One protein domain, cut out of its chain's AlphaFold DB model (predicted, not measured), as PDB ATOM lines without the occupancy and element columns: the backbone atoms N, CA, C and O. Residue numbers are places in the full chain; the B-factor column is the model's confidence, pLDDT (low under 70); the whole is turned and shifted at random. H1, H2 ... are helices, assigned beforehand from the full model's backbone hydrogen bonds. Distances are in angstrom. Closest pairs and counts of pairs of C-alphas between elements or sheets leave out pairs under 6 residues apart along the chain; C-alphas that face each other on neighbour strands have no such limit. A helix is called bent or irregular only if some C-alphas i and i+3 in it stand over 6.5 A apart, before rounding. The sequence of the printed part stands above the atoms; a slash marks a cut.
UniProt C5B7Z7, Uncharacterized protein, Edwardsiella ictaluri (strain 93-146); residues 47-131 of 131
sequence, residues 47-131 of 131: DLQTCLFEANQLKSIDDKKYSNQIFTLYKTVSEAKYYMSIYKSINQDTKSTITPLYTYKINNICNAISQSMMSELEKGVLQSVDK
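AT A GLANCE: This is residues 47 to 131 of the 131 residues of an uncharacterized protein of Edwardsiella ictaluri (strain 93-146) (UniProt C5B7Z7). What would one see first? This is a long helical hairpin: the arm H1b of the bent helix H1 runs beside the long helix H2, and the shorter arm H1a, folded back on H1b, packs on both. Residues 121 to 131 stick out beyond the body at one end. What is it made of? The printed part has 85 residues with two named helices, H1 then H2, and no named strand: all helix. The whole is loose, with a radius of gyration of the C-alphas of 16.5 A and spans of 61 by 19 by 17 A.

HOW THE PARTS SIT: Where does H1, residues 47 to 89, bend? By its hydrogen bonds it was assigned as one helix, but C-alphas 61 and 64 are 9.3 A apart. Its arms H1a, residues 47 to 61, and H1b, residues 64 to 89, touch at a shallow tilt of 28 degrees, opposite ways; their closest C-alphas, of Ala 55 and Ile 70, are 5.9 A apart. How does H2, residues 92 to 129, stand to them? It touches H1a at a steep tilt of 42 degrees, the same way, closest at the C-alphas of Cys 51 and Cys 110, 5.3 A. H1b and H2 form a hairpin and touch at a shallow tilt of 24 degrees, opposite ways, closest at the C-alphas of Ala 80 and Tyr 102, 6.0 A. What do the backbones show? Every O i to N i+4 pair is within hydrogen-bond range in H1a, 18 of 22 in H1b and 32 of 34 in H2.

IN THESE COORDINATES: Where do the arms lie? H1a begins at C-alpha 47 (261.466, 277.443, 285.632) and is 21.1 A long; H1b is 39.4 A long and irregular, with C-alphas 65 and 68 7.7 A apart. Where does H2 end? It is 55.8 A long and ends at C-alpha 129 (285.127, 280.131, 305.648).

THE WHOLE: Is anything missing? The printed part has no cut, and the link from H1 to H2 is tight. Where is confidence low? Residues 126 to 131 are under 70 in pLDDT.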
ATOM      1  N   ASP A  47     260.090 277.887 285.842       87.44
ATOM      2  CA  ASP A  47     261.466 277.443 285.632       87.44
ATOM      3  C   ASP A  47     262.247 278.411 284.735       87.44
ATOM      4  O   ASP A  47     263.400 278.739 285.016       87.44
ATOM      5  N   LEU A  48     261.608 278.947 283.688       94.25
ATOM      6  CA  LEU A  48     262.228 279.955 282.834       94.25
ATOM      7  C   LEU A  48     262.404 281.289 283.577       94.25
ATOM      8  O   LEU A  48     263.403 281.972 283.360       94.25
ATOM      9  N   GLN A  49     261.490 281.665 284.478       94.69
ATOM     10  CA  GLN A  49     261.658 282.877 285.293       94.69
ATOM     11  C   GLN A  49     262.872 282.768 286.222       94.69
ATOM     12  O   GLN A  49     263.696 283.683 286.253       94.69
ATOM     13  N   THR A  50     263.021 281.635 286.912       95.94
ATOM     14  CA  THR A  50     264.191 281.350 287.758       95.94
ATOM     15  C   THR A  50     265.479 281.381 286.943       95.94
ATOM     16  O   THR A  50     266.419 282.083 287.298       95.94
ATOM     17  N   CYS A  51     265.497 280.712 285.792       97.88
ATOM     18  CA  CYS A  51     266.636 280.708 284.879       97.88
ATOM     19  C   CYS A  51     267.040 282.118 284.410       97.88
ATOM     20  O   CYS A  51     268.222 282.464 284.386       97.88
ATOM     21  N   LEU A  52     266.069 282.974 284.074       97.50
ATOM     22  CA  LEU A  52     266.331 284.369 283.704       97.50
ATOM     23  C   LEU A  52     266.865 285.187 284.886       97.50
ATOM     24  O   LEU A  52     267.725 286.049 284.697       97.50
ATOM     25  N   PHE A  53     266.371 284.934 286.096       97.75
ATOM     26  CA  PHE A  53     266.908 285.545 287.305       97.75
ATOM     27  C   PHE A  53     268.370 285.135 287.524       97.75
ATOM     28  O   PHE A  53     269.232 286.005 287.615       97.75
ATOM     29  N   GLU A  54     268.678 283.839 287.507       98.25
ATOM     30  CA  GLU A  54     270.044 283.315 287.645       98.25
ATOM     31  C   GLU A  54     270.991 283.880 286.578       98.25
ATOM     32  O   GLU A  54     272.108 284.285 286.892       98.25
ATOM     33  N   ALA A  55     270.531 283.995 285.329       98.31
ATOM     34  CA  ALA A  55     271.293 284.619 284.250       98.31
ATOM     35  C   ALA A  55     271.679 286.073 284.573       98.31
ATOM     36  O   ALA A  55     272.818 286.481 284.339       98.31
ATOM     37  N   ASN A  56     270.755 286.856 285.141       97.94
ATOM     38  CA  ASN A  56     271.024 288.234 285.562       97.94
ATOM     39  C   ASN A  56     271.993 288.304 286.749       97.94
ATOM     40  O   ASN A  56     272.844 289.199 286.797       97.94
ATOM     41  N   GLN A  57     271.910 287.350 287.677       98.12
ATOM     42  CA  GLN A  57     272.862 287.256 288.782       98.12
ATOM     43  C   GLN A  57     274.269 286.943 288.261       98.12
ATOM     44  O   GLN A  57     275.212 287.661 288.584       98.12
ATOM     45  N   LEU A  58     274.405 285.950 287.377       98.19
ATOM     46  CA  LEU A  58     275.678 285.611 286.732       98.19
ATOM     47  C   LEU A  58     276.267 286.788 285.956       98.19
ATOM     48  O   LEU A  58     277.463 287.051 286.057       98.19
ATOM     49  N   LYS A  59     275.426 287.541 285.237       97.62
ATOM     50  CA  LYS A  59     275.844 288.770 284.557       97.62
ATOM     51  C   LYS A  59     276.462 289.784 285.521       97.62
ATOM     52  O   LYS A  59     277.457 290.422 285.197       97.62
ATOM     53  N   SER A  60     275.850 289.937 286.692       96.81
ATOM     54  CA  SER A  60     276.288 290.889 287.716       96.81
ATOM     55  C   SER A  60     277.581 290.451 288.410       96.81
ATOM     56  O   SER A  60     278.322 291.301 288.892       96.81
ATOM     57  N   ILE A  61     277.857 289.142 288.447       96.19
ATOM     58  CA  ILE A  61     279.100 288.569 288.980       96.19
ATOM     59  C   ILE A  61     280.253 288.769 287.986       96.19
ATOM     60  O   ILE A  61     281.283 289.330 288.348       96.19
ATOM     61  N   ASP A  62     280.086 288.313 286.741       96.56
ATOM     62  CA  ASP A  62     281.097 288.440 285.684       96.56
ATOM     63  C   ASP A  62     280.452 288.344 284.289       96.56
ATOM     64  O   ASP A  62     280.334 287.269 283.690       96.56
ATOM     65  N   ASP A  63     280.047 289.490 283.741       94.56
ATOM     66  CA  ASP A  63     279.433 289.569 282.409       94.56
ATOM     67  C   ASP A  63     280.347 288.993 281.322       94.56
ATOM     68  O   ASP A  63     279.893 288.277 280.433       94.56
ATOM     69  N   LYS A  64     281.664 289.221 281.404       97.06
ATOM     70  CA  LYS A  64     282.591 288.737 280.375       97.06
ATOM     71  C   LYS A  64     282.594 287.213 280.328       97.06
ATOM     72  O   LYS A  64     282.498 286.641 279.241       97.06
ATOM     73  N   LYS A  65     282.664 286.564 281.490       97.50
ATOM     74  CA  LYS A  65     282.682 285.105 281.619       97.50
ATOM     75  C   LYS A  65     281.371 284.454 281.176       97.50
ATOM     76  O   LYS A  65     281.413 283.417 280.516       97.50
ATOM     77  N   TYR A  66     280.225 285.048 281.511       98.25
ATOM     78  CA  TYR A  66     278.910 284.428 281.286       98.25
ATOM     79  C   TYR A  66     278.143 284.953 280.067       98.25
ATOM     80  O   TYR A  66     277.119 284.378 279.695       98.25
ATOM     81  N   SER A  67     278.645 285.996 279.403       97.06
ATOM     82  CA  SER A  67     277.998 286.655 278.259       97.06
ATOM     83  C   SER A  67     277.481 285.683 277.199       97.06
ATOM     84  O   SER A  67     276.341 285.810 276.761       97.06
ATOM     85  N   ASN A  68     278.275 284.682 276.807       97.88
ATOM     86  CA  ASN A  68     277.905 283.770 275.725       97.88
ATOM     87  C   ASN A  68     276.683 282.896 276.066       97.88
ATOM     88  O   ASN A  68     275.762 282.773 275.255       97.88
ATOM     89  N   GLN A  69     276.638 282.308 277.266       96.69
ATOM     90  CA  GLN A  69     275.503 281.466 277.667       96.69
ATOM     91  C   GLN A  69     274.241 282.297 277.920       96.69
ATOM     92  O   GLN A  69     273.145 281.881 277.551       96.69
ATOM     93  N   ILE A  70     274.401 283.510 278.460       98.12
ATOM     94  CA  ILE A  70     273.302 284.455 278.681       98.12
ATOM     95  C   ILE A  70     272.733 284.930 277.339       98.12
ATOM     96  O   ILE A  70     271.522 284.891 277.126       98.12
ATOM     97  N   PHE A  71     273.594 285.326 276.398       98.31
ATOM     98  CA  PHE A  71     273.189 285.691 275.041       98.31
ATOM     99  C   PHE A  71     272.434 284.546 274.362       98.31
ATOM    100  O   PHE A  71     271.372 284.762 273.777       98.31
ATOM    101  N   THR A  72     272.950 283.321 274.486       98.19
ATOM    102  CA  THR A  72     272.317 282.125 273.921       98.19
ATOM    103  C   THR A  72     270.926 281.894 274.517       98.19
ATOM    104  O   THR A  72     269.988 281.677 273.752       98.19
ATOM    105  N   LEU A  73     270.750 282.034 275.840       98.19
ATOM    106  CA  LEU A  73     269.434 281.957 276.486       98.19
ATOM    107  C   LEU A  73     268.453 282.964 275.880       98.19
ATOM    108  O   LEU A  73     267.386 282.581 275.398       98.19
ATOM    109  N   TYR A  74     268.807 284.252 275.881       97.75
ATOM    110  CA  TYR A  74     267.905 285.303 275.409       97.75
ATOM    111  C   TYR A  74     267.574 285.167 273.924       97.75
ATOM    112  O   TYR A  74     266.421 285.370 273.532       97.75
ATOM    113  N   LYS A  75     268.553 284.768 273.105       98.19
ATOM    114  CA  LYS A  75     268.340 284.474 271.688       98.19
ATOM    115  C   LYS A  75     267.343 283.328 271.509       98.19
ATOM    116  O   LYS A  75     266.350 283.504 270.810       98.19
ATOM    117  N   THR A  76     267.546 282.193 272.178       97.69
ATOM    118  CA  THR A  76     266.645 281.033 272.069       97.69
ATOM    119  C   THR A  76     265.238 281.340 272.584       97.69
ATOM    120  O   THR A  76     264.257 280.930 271.966       97.69
ATOM    121  N   VAL A  77     265.103 282.115 273.663       96.62
ATOM    122  CA  VAL A  77     263.794 282.579 274.151       96.62
ATOM    123  C   VAL A  77     263.111 283.486 273.122       96.62
ATOM    124  O   VAL A  77     261.901 283.384 272.923       96.62
ATOM    125  N   SER A  78     263.857 284.361 272.443       96.81
ATOM    126  CA  SER A  78     263.317 285.212 271.376       96.81
ATOM    127  C   SER A  78     262.846 284.395 270.167       96.81
ATOM    128  O   SER A  78     261.734 284.607 269.682       96.81
ATOM    129  N   GLU A  79     263.633 283.410 269.737       96.75
ATOM    130  CA  GLU A  79     263.271 282.478 268.662       96.75
ATOM    131  C   GLU A  79     262.009 281.670 269.013       96.75
ATOM    132  O   GLU A  79     261.094 281.556 268.194       96.75
ATOM    133  N   ALA A  80     261.910 281.180 270.253       95.50
ATOM    134  CA  ALA A  80     260.725 280.482 270.745       95.50
ATOM    135  C   ALA A  80     259.489 281.397 270.771       95.50
ATOM    136  O   ALA A  80     258.411 280.994 270.336       95.50
ATOM    137  N   LYS A  81     259.634 282.656 271.208       95.12
ATOM    138  CA  LYS A  81     258.549 283.655 271.156       95.12
ATOM    139  C   LYS A  81     258.081 283.912 269.726       95.12
ATOM    140  O   LYS A  81     256.877 283.993 269.485       95.12
ATOM    141  N   TYR A  82     259.009 284.007 268.775       95.56
ATOM    142  CA  TYR A  82     258.662 284.158 267.365       95.56
ATOM    143  C   TYR A  82     257.902 282.935 266.840       95.56
ATOM    144  O   TYR A  82     256.835 283.090 266.246       95.56
ATOM    145  N   TYR A  83     258.382 281.723 267.126       94.88
ATOM    146  CA  TYR A  83     257.662 280.490 266.808       94.88
ATOM    147  C   TYR A  83     256.230 280.499 267.367       94.88
ATOM    148  O   TYR A  83     255.280 280.195 266.644       94.88
ATOM    149  N   MET A  84     256.053 280.943 268.613       93.38
ATOM    150  CA  MET A  84     254.728 281.061 269.222       93.38
ATOM    151  C   MET A  84     253.829 282.088 268.532       93.38
ATOM    152  O   MET A  84     252.627 281.855 268.414       93.38
ATOM    153  N   SER A  85     254.395 283.178 268.007       95.56
ATOM    154  CA  SER A  85     253.633 284.185 267.255       95.56
ATOM    155  C   SER A  85     253.011 283.630 265.966       95.56
ATOM    156  O   SER A  85     251.917 284.044 265.588       95.56
ATOM    157  N   ILE A  86     253.658 282.644 265.333       95.88
ATOM    158  CA  ILE A  86     253.163 281.980 264.117       95.88
ATOM    159  C   ILE A  86     252.497 280.626 264.399       95.88
ATOM    160  O   ILE A  86     252.025 279.972 263.470       95.88
ATOM    161  N   TYR A  87     252.427 280.196 265.665       94.06
ATOM    162  CA  TYR A  87     251.983 278.857 266.061       94.06
ATOM    163  C   TYR A  87     250.614 278.492 265.486       94.06
ATOM    164  O   TYR A  87     250.411 277.385 265.001       94.06
ATOM    165  N   LYS A  88     249.656 279.424 265.480       95.50
ATOM    166  CA  LYS A  88     248.311 279.163 264.939       95.50
ATOM    167  C   LYS A  88     248.296 278.970 263.417       95.50
ATOM    168  O   LYS A  88     247.397 278.299 262.921       95.50
ATOM    169  N   SER A  89     249.288 279.500 262.704       96.62
ATOM    170  CA  SER A  89     249.371 279.515 261.236       96.62
ATOM    171  C   SER A  89     250.153 278.340 260.640       96.62
ATOM    172  O   SER A  89     250.206 278.205 259.421       96.62
ATOM    173  N   ILE A  90     250.759 277.489 261.471       95.81
ATOM    174  CA  ILE A  90     251.530 276.315 261.036       95.81
ATOM    175  C   ILE A  90     250.762 275.004 261.265       95.81
ATOM    176  O   ILE A  90     249.891 274.903 262.139       95.81
ATOM    177  N   ASN A  91     251.087 273.981 260.467       97.25
ATOM    178  CA  ASN A  91     250.441 272.667 260.529       97.25
ATOM    179  C   ASN A  91     250.811 271.884 261.809       97.25
ATOM    180  O   ASN A  91     251.753 272.230 262.527       97.25
ATOM    181  N   GLN A  92     250.045 270.829 262.103       96.88
ATOM    182  CA  GLN A  92     250.198 270.049 263.333       96.88
ATOM    183  C   GLN A  92     251.512 269.259 263.407       96.88
ATOM    184  O   GLN A  92     252.077 269.140 264.494       96.88
ATOM    185  N   ASP A  93     252.037 268.777 262.282       96.94
ATOM    186  CA  ASP A  93     253.292 268.014 262.239       96.94
ATOM    187  C   ASP A  93     254.491 268.901 262.599       96.94
ATOM    188  O   ASP A  93     255.335 268.540 263.426       96.94
ATOM    189  N   THR A  94     254.512 270.125 262.064       95.31
ATOM    190  CA  THR A  94     255.494 271.151 262.424       95.31
ATOM    191  C   THR A  94     255.384 271.499 263.903       95.31
ATOM    192  O   THR A  94     256.403 271.537 264.589       95.31
ATOM    193  N   LYS A  95     254.169 271.693 264.436       97.38
ATOM    194  CA  LYS A  95     253.977 271.969 265.872       97.38
ATOM    195  C   LYS A  95     254.543 270.858 266.749       97.38
ATOM    196  O   LYS A  95     255.259 271.126 267.714       97.38
ATOM    197  N   SER A  96     254.255 269.615 266.373       95.88
ATOM    198  CA  SER A  96     254.645 268.413 267.114       95.88
ATOM    199  C   SER A  96     256.158 268.173 267.094       95.88
ATOM    200  O   SER A  96     256.676 267.472 267.956       95.88
ATOM    201  N   THR A  97     256.874 268.796 266.156       95.94
ATOM    202  CA  THR A  97     258.339 268.747 266.059       95.94
ATOM    203  C   THR A  97     259.003 269.948 266.740       95.94
ATOM    204  O   THR A  97     259.952 269.800 267.508       95.94
ATOM    205  N   ILE A  98     258.519 271.159 266.461       96.25
ATOM    206  CA  ILE A  98     259.205 272.399 266.835       96.25
ATOM    207  C   ILE A  98     258.930 272.799 268.289       96.25
ATOM    208  O   ILE A  98     259.846 273.277 268.959       96.25
ATOM    209  N   THR A  99     257.720 272.564 268.814       95.44
ATOM    210  CA  THR A  99     257.414 272.832 270.231       95.44
ATOM    211  C   THR A  99     258.374 272.093 271.173       95.44
ATOM    212  O   THR A  99     259.066 272.769 271.938       95.44
ATOM    213  N   PRO A 100     258.501 270.748 271.123       96.50
ATOM    214  CA  PRO A 100     259.403 270.045 272.035       96.50
ATOM    215  C   PRO A 100     260.875 270.411 271.813       96.50
ATOM    216  O   PRO A 100     261.645 270.418 272.773       96.50
ATOM    217  N   LEU A 101     261.272 270.776 270.587       96.31
ATOM    218  CA  LEU A 101     262.627 271.252 270.302       96.31
ATOM    219  C   LEU A 101     262.962 272.529 271.083       96.31
ATOM    220  O   LEU A 101     264.027 272.601 271.698       96.31
ATOM    221  N   TYR A 102     262.084 273.537 271.068       96.00
ATOM    222  CA  TYR A 102     262.318 274.767 271.830       96.00
ATOM    223  C   TYR A 102     262.252 274.531 273.337       96.00
ATOM    224  O   TYR A 102     263.113 275.047 274.050       96.00
ATOM    225  N   THR A 103     261.317 273.702 273.814       94.50
ATOM    226  CA  THR A 103     261.256 273.307 275.231       94.50
ATOM    227  C   THR A 103     262.573 272.677 275.681       94.50
ATOM    228  O   THR A 103     263.166 273.110 276.665       94.50
ATOM    229  N   TYR A 104     263.089 271.705 274.924       96.19
ATOM    230  CA  TYR A 104     264.365 271.058 275.227       96.19
ATOM    231  C   TYR A 104     265.536 272.046 275.220       96.19
ATOM    232  O   TYR A 104     266.325 272.066 276.164       96.19
ATOM    233  N   LYS A 105     265.648 272.885 274.179       96.69
ATOM    234  CA  LYS A 105     266.742 273.861 274.064       96.69
ATOM    235  C   LYS A 105     266.769 274.827 275.246       96.69
ATOM    236  O   LYS A 105     267.834 275.029 275.823       96.69
ATOM    237  N   ILE A 106     265.617 275.395 275.605       96.75
ATOM    238  CA  ILE A 106     265.503 276.325 276.734       96.75
ATOM    239  C   ILE A 106     265.900 275.618 278.032       96.75
ATOM    240  O   ILE A 106     266.783 276.108 278.730       96.75
ATOM    241  N   ASN A 107     265.332 274.441 278.310       96.31
ATOM    242  CA  ASN A 107     265.636 273.689 279.529       96.31
ATOM    243  C   ASN A 107     267.125 273.334 279.631       96.31
ATOM    244  O   ASN A 107     267.724 273.462 280.694       96.31
ATOM    245  N   ASN A 108     267.752 272.937 278.521       97.56
ATOM    246  CA  ASN A 108     269.176 272.616 278.495       97.56
ATOM    247  C   ASN A 108     270.058 273.837 278.808       97.56
ATOM    248  O   ASN A 108     271.002 273.730 279.588       97.56
ATOM    249  N   ILE A 109     269.746 275.000 278.227       97.94
ATOM    250  CA  ILE A 109     270.477 276.244 278.513       97.94
ATOM    251  C   ILE A 109     270.263 276.663 279.972       97.94
ATOM    252  O   ILE A 109     271.219 277.040 280.647       97.94
ATOM    253  N   CYS A 110     269.033 276.557 280.473       97.81
ATOM    254  CA  CYS A 110     268.713 276.889 281.855       97.81
ATOM    255  C   CYS A 110     269.447 275.998 282.852       97.81
ATOM    256  O   CYS A 110     270.047 276.519 283.783       97.81
ATOM    257  N   ASN A 111     269.531 274.692 282.600       97.94
ATOM    258  CA  ASN A 111     270.326 273.790 283.431       97.94
ATOM    259  C   ASN A 111     271.803 274.213 283.505       97.94
ATOM    260  O   ASN A 111     272.400 274.174 284.580       97.94
ATOM    261  N   ALA A 112     272.399 274.647 282.389       98.25
ATOM    262  CA  ALA A 112     273.781 275.133 282.370       98.25
ATOM    263  C   ALA A 112     273.959 276.450 283.155       98.25
ATOM    264  O   ALA A 112     274.975 276.655 283.828       98.25
ATOM    265  N   ILE A 113     272.958 277.334 283.105       98.50
ATOM    266  CA  ILE A 113     272.922 278.570 283.894       98.50
ATOM    267  C   ILE A 113     272.811 278.258 285.386       98.50
ATOM    268  O   ILE A 113     273.622 278.769 286.157       98.50
ATOM    269  N   SER A 114     271.914 277.359 285.792       98.25
ATOM    270  CA  SER A 114     271.778 276.958 287.196       98.25
ATOM    271  C   SER A 114     273.065 276.330 287.728       98.25
ATOM    272  O   SER A 114     273.525 276.687 288.807       98.25
ATOM    273  N   GLN A 115     273.727 275.470 286.945       98.19
ATOM    274  CA  GLN A 115     275.038 274.912 287.310       98.19
ATOM    275  C   GLN A 115     276.110 275.997 287.478       98.19
ATOM    276  O   GLN A 115     276.888 275.965 288.432       98.19
ATOM    277  N   SER A 116     276.136 276.982 286.578       98.31
ATOM    278  CA  SER A 116     277.051 278.120 286.687       98.31
ATOM    279  C   SER A 116     276.786 278.940 287.950       98.31
ATOM    280  O   SER A 116     277.734 279.345 288.618       98.31
ATOM    281  N   MET A 117     275.512 279.166 288.285       97.88
ATOM    282  CA  MET A 117     275.103 279.895 289.485       97.88
ATOM    283  C   MET A 117     275.520 279.149 290.752       97.88
ATOM    284  O   MET A 117     276.124 279.749 291.639       97.88
ATOM    285  N   MET A 118     275.281 277.835 290.816       97.56
ATOM    286  CA  MET A 118     275.724 277.006 291.942       97.56
ATOM    287  C   MET A 118     277.245 277.073 292.123       97.56
ATOM    288  O   MET A 118     277.712 277.265 293.241       97.56
ATOM    289  N   SER A 119     278.017 277.026 291.032       97.31
ATOM    290  CA  SER A 119     279.481 277.131 291.103       97.31
ATOM    291  C   SER A 119     279.969 278.468 291.677       97.31
ATOM    292  O   SER A 119     280.972 278.500 292.391       97.31
ATOM    293  N   GLU A 120     279.297 279.583 291.383       96.25
ATOM    294  CA  GLU A 120     279.660 280.883 291.966       96.25
ATOM    295  C   GLU A 120     279.225 281.006 293.430       96.25
ATOM    296  O   GLU A 120     279.971 281.549 294.247       96.25
ATOM    297  N   LEU A 121     278.070 280.439 293.792       94.56
ATOM    298  CA  LEU A 121     277.631 280.370 295.187       94.56
ATOM    299  C   LEU A 121     278.600 279.543 296.040       94.56
ATOM    300  O   LEU A 121     278.986 279.991 297.117       94.56
ATOM    301  N   GLU A 122     279.054 278.386 295.551       94.25
ATOM    302  CA  GLU A 122     280.054 277.553 296.231       94.25
ATOM    303  C   GLU A 122     281.356 278.318 296.480       94.25
ATOM    304  O   GLU A 122     281.895 278.276 297.584       94.25
ATOM    305  N   LYS A 123     281.840 279.087 295.498       92.81
ATOM    306  CA  LYS A 123     283.034 279.927 295.678       92.81
ATOM    307  C   LYS A 123     282.824 280.996 296.741       92.81
ATOM    308  O   LYS A 123     283.711 281.186 297.567       92.81
ATOM    309  N   GLY A 124     281.675 281.670 296.738       86.06
ATOM    310  CA  GLY A 124     281.345 282.678 297.747       86.06
ATOM    311  C   GLY A 124     281.261 282.091 299.160       86.06
ATOM    312  O   GLY A 124     281.773 282.684 300.108       86.06
ATOM    313  N   VAL A 125     280.681 280.896 299.295       76.56
ATOM    314  CA  VAL A 125     280.606 280.165 300.568       76.56
ATOM    315  C   VAL A 125     282.002 279.761 301.042       76.56
ATOM    316  O   VAL A 125     282.353 280.043 302.183       76.56
ATOM    317  N   LEU A 126     282.836 279.182 300.177       61.72
ATOM    318  CA  LEU A 126     284.188 278.754 300.553       61.72
ATOM    319  C   LEU A 126     285.104 279.941 300.887       61.72
ATOM    320  O   LEU A 126     285.834 279.890 301.871       61.72
ATOM    321  N   GLN A 127     284.995 281.057 300.162       64.62
ATOM    322  CA  GLN A 127     285.754 282.279 300.464       64.62
ATOM    323  C   GLN A 127     285.376 282.925 301.806       64.62
ATOM    324  O   GLN A 127     286.177 283.671 302.365       64.62
ATOM    325  N   SER A 128     284.175 282.661 302.331       58.62
ATOM    326  CA  SER A 128     283.750 283.153 303.650       58.62
ATOM    327  C   SER A 128     284.218 282.298 304.833       58.62
ATOM    328  O   SER A 128     284.134 282.764 305.965       58.62
ATOM    329  N   VAL A 129     284.705 281.075 304.592       59.06
ATOM    330  CA  VAL A 129     285.127 280.131 305.648       59.06
ATOM    331  C   VAL A 129     286.620 280.264 305.983       59.06
ATOM    332  O   VAL A 129     287.028 279.927 307.089       59.06
ATOM    333  N   ASP A 130     287.424 280.817 305.072       53.44
ATOM    334  CA  ASP A 130     288.877 280.985 305.237       53.44
ATOM    335  C   ASP A 130     289.296 282.326 305.894       53.44
ATOM    336  O   ASP A 130     290.466 282.715 305.820       53.44
ATOM    337  N   LYS A 131     288.367 283.058 306.523       44.38
ATOM    338  CA  LYS A 131     288.624 284.344 307.200       44.38
ATOM    339  C   LYS A 131     288.259 284.297 308.677       44.38
ATOM    340  O   LYS A 131     289.040 284.870 309.469       44.38
TER     341      LYS A 131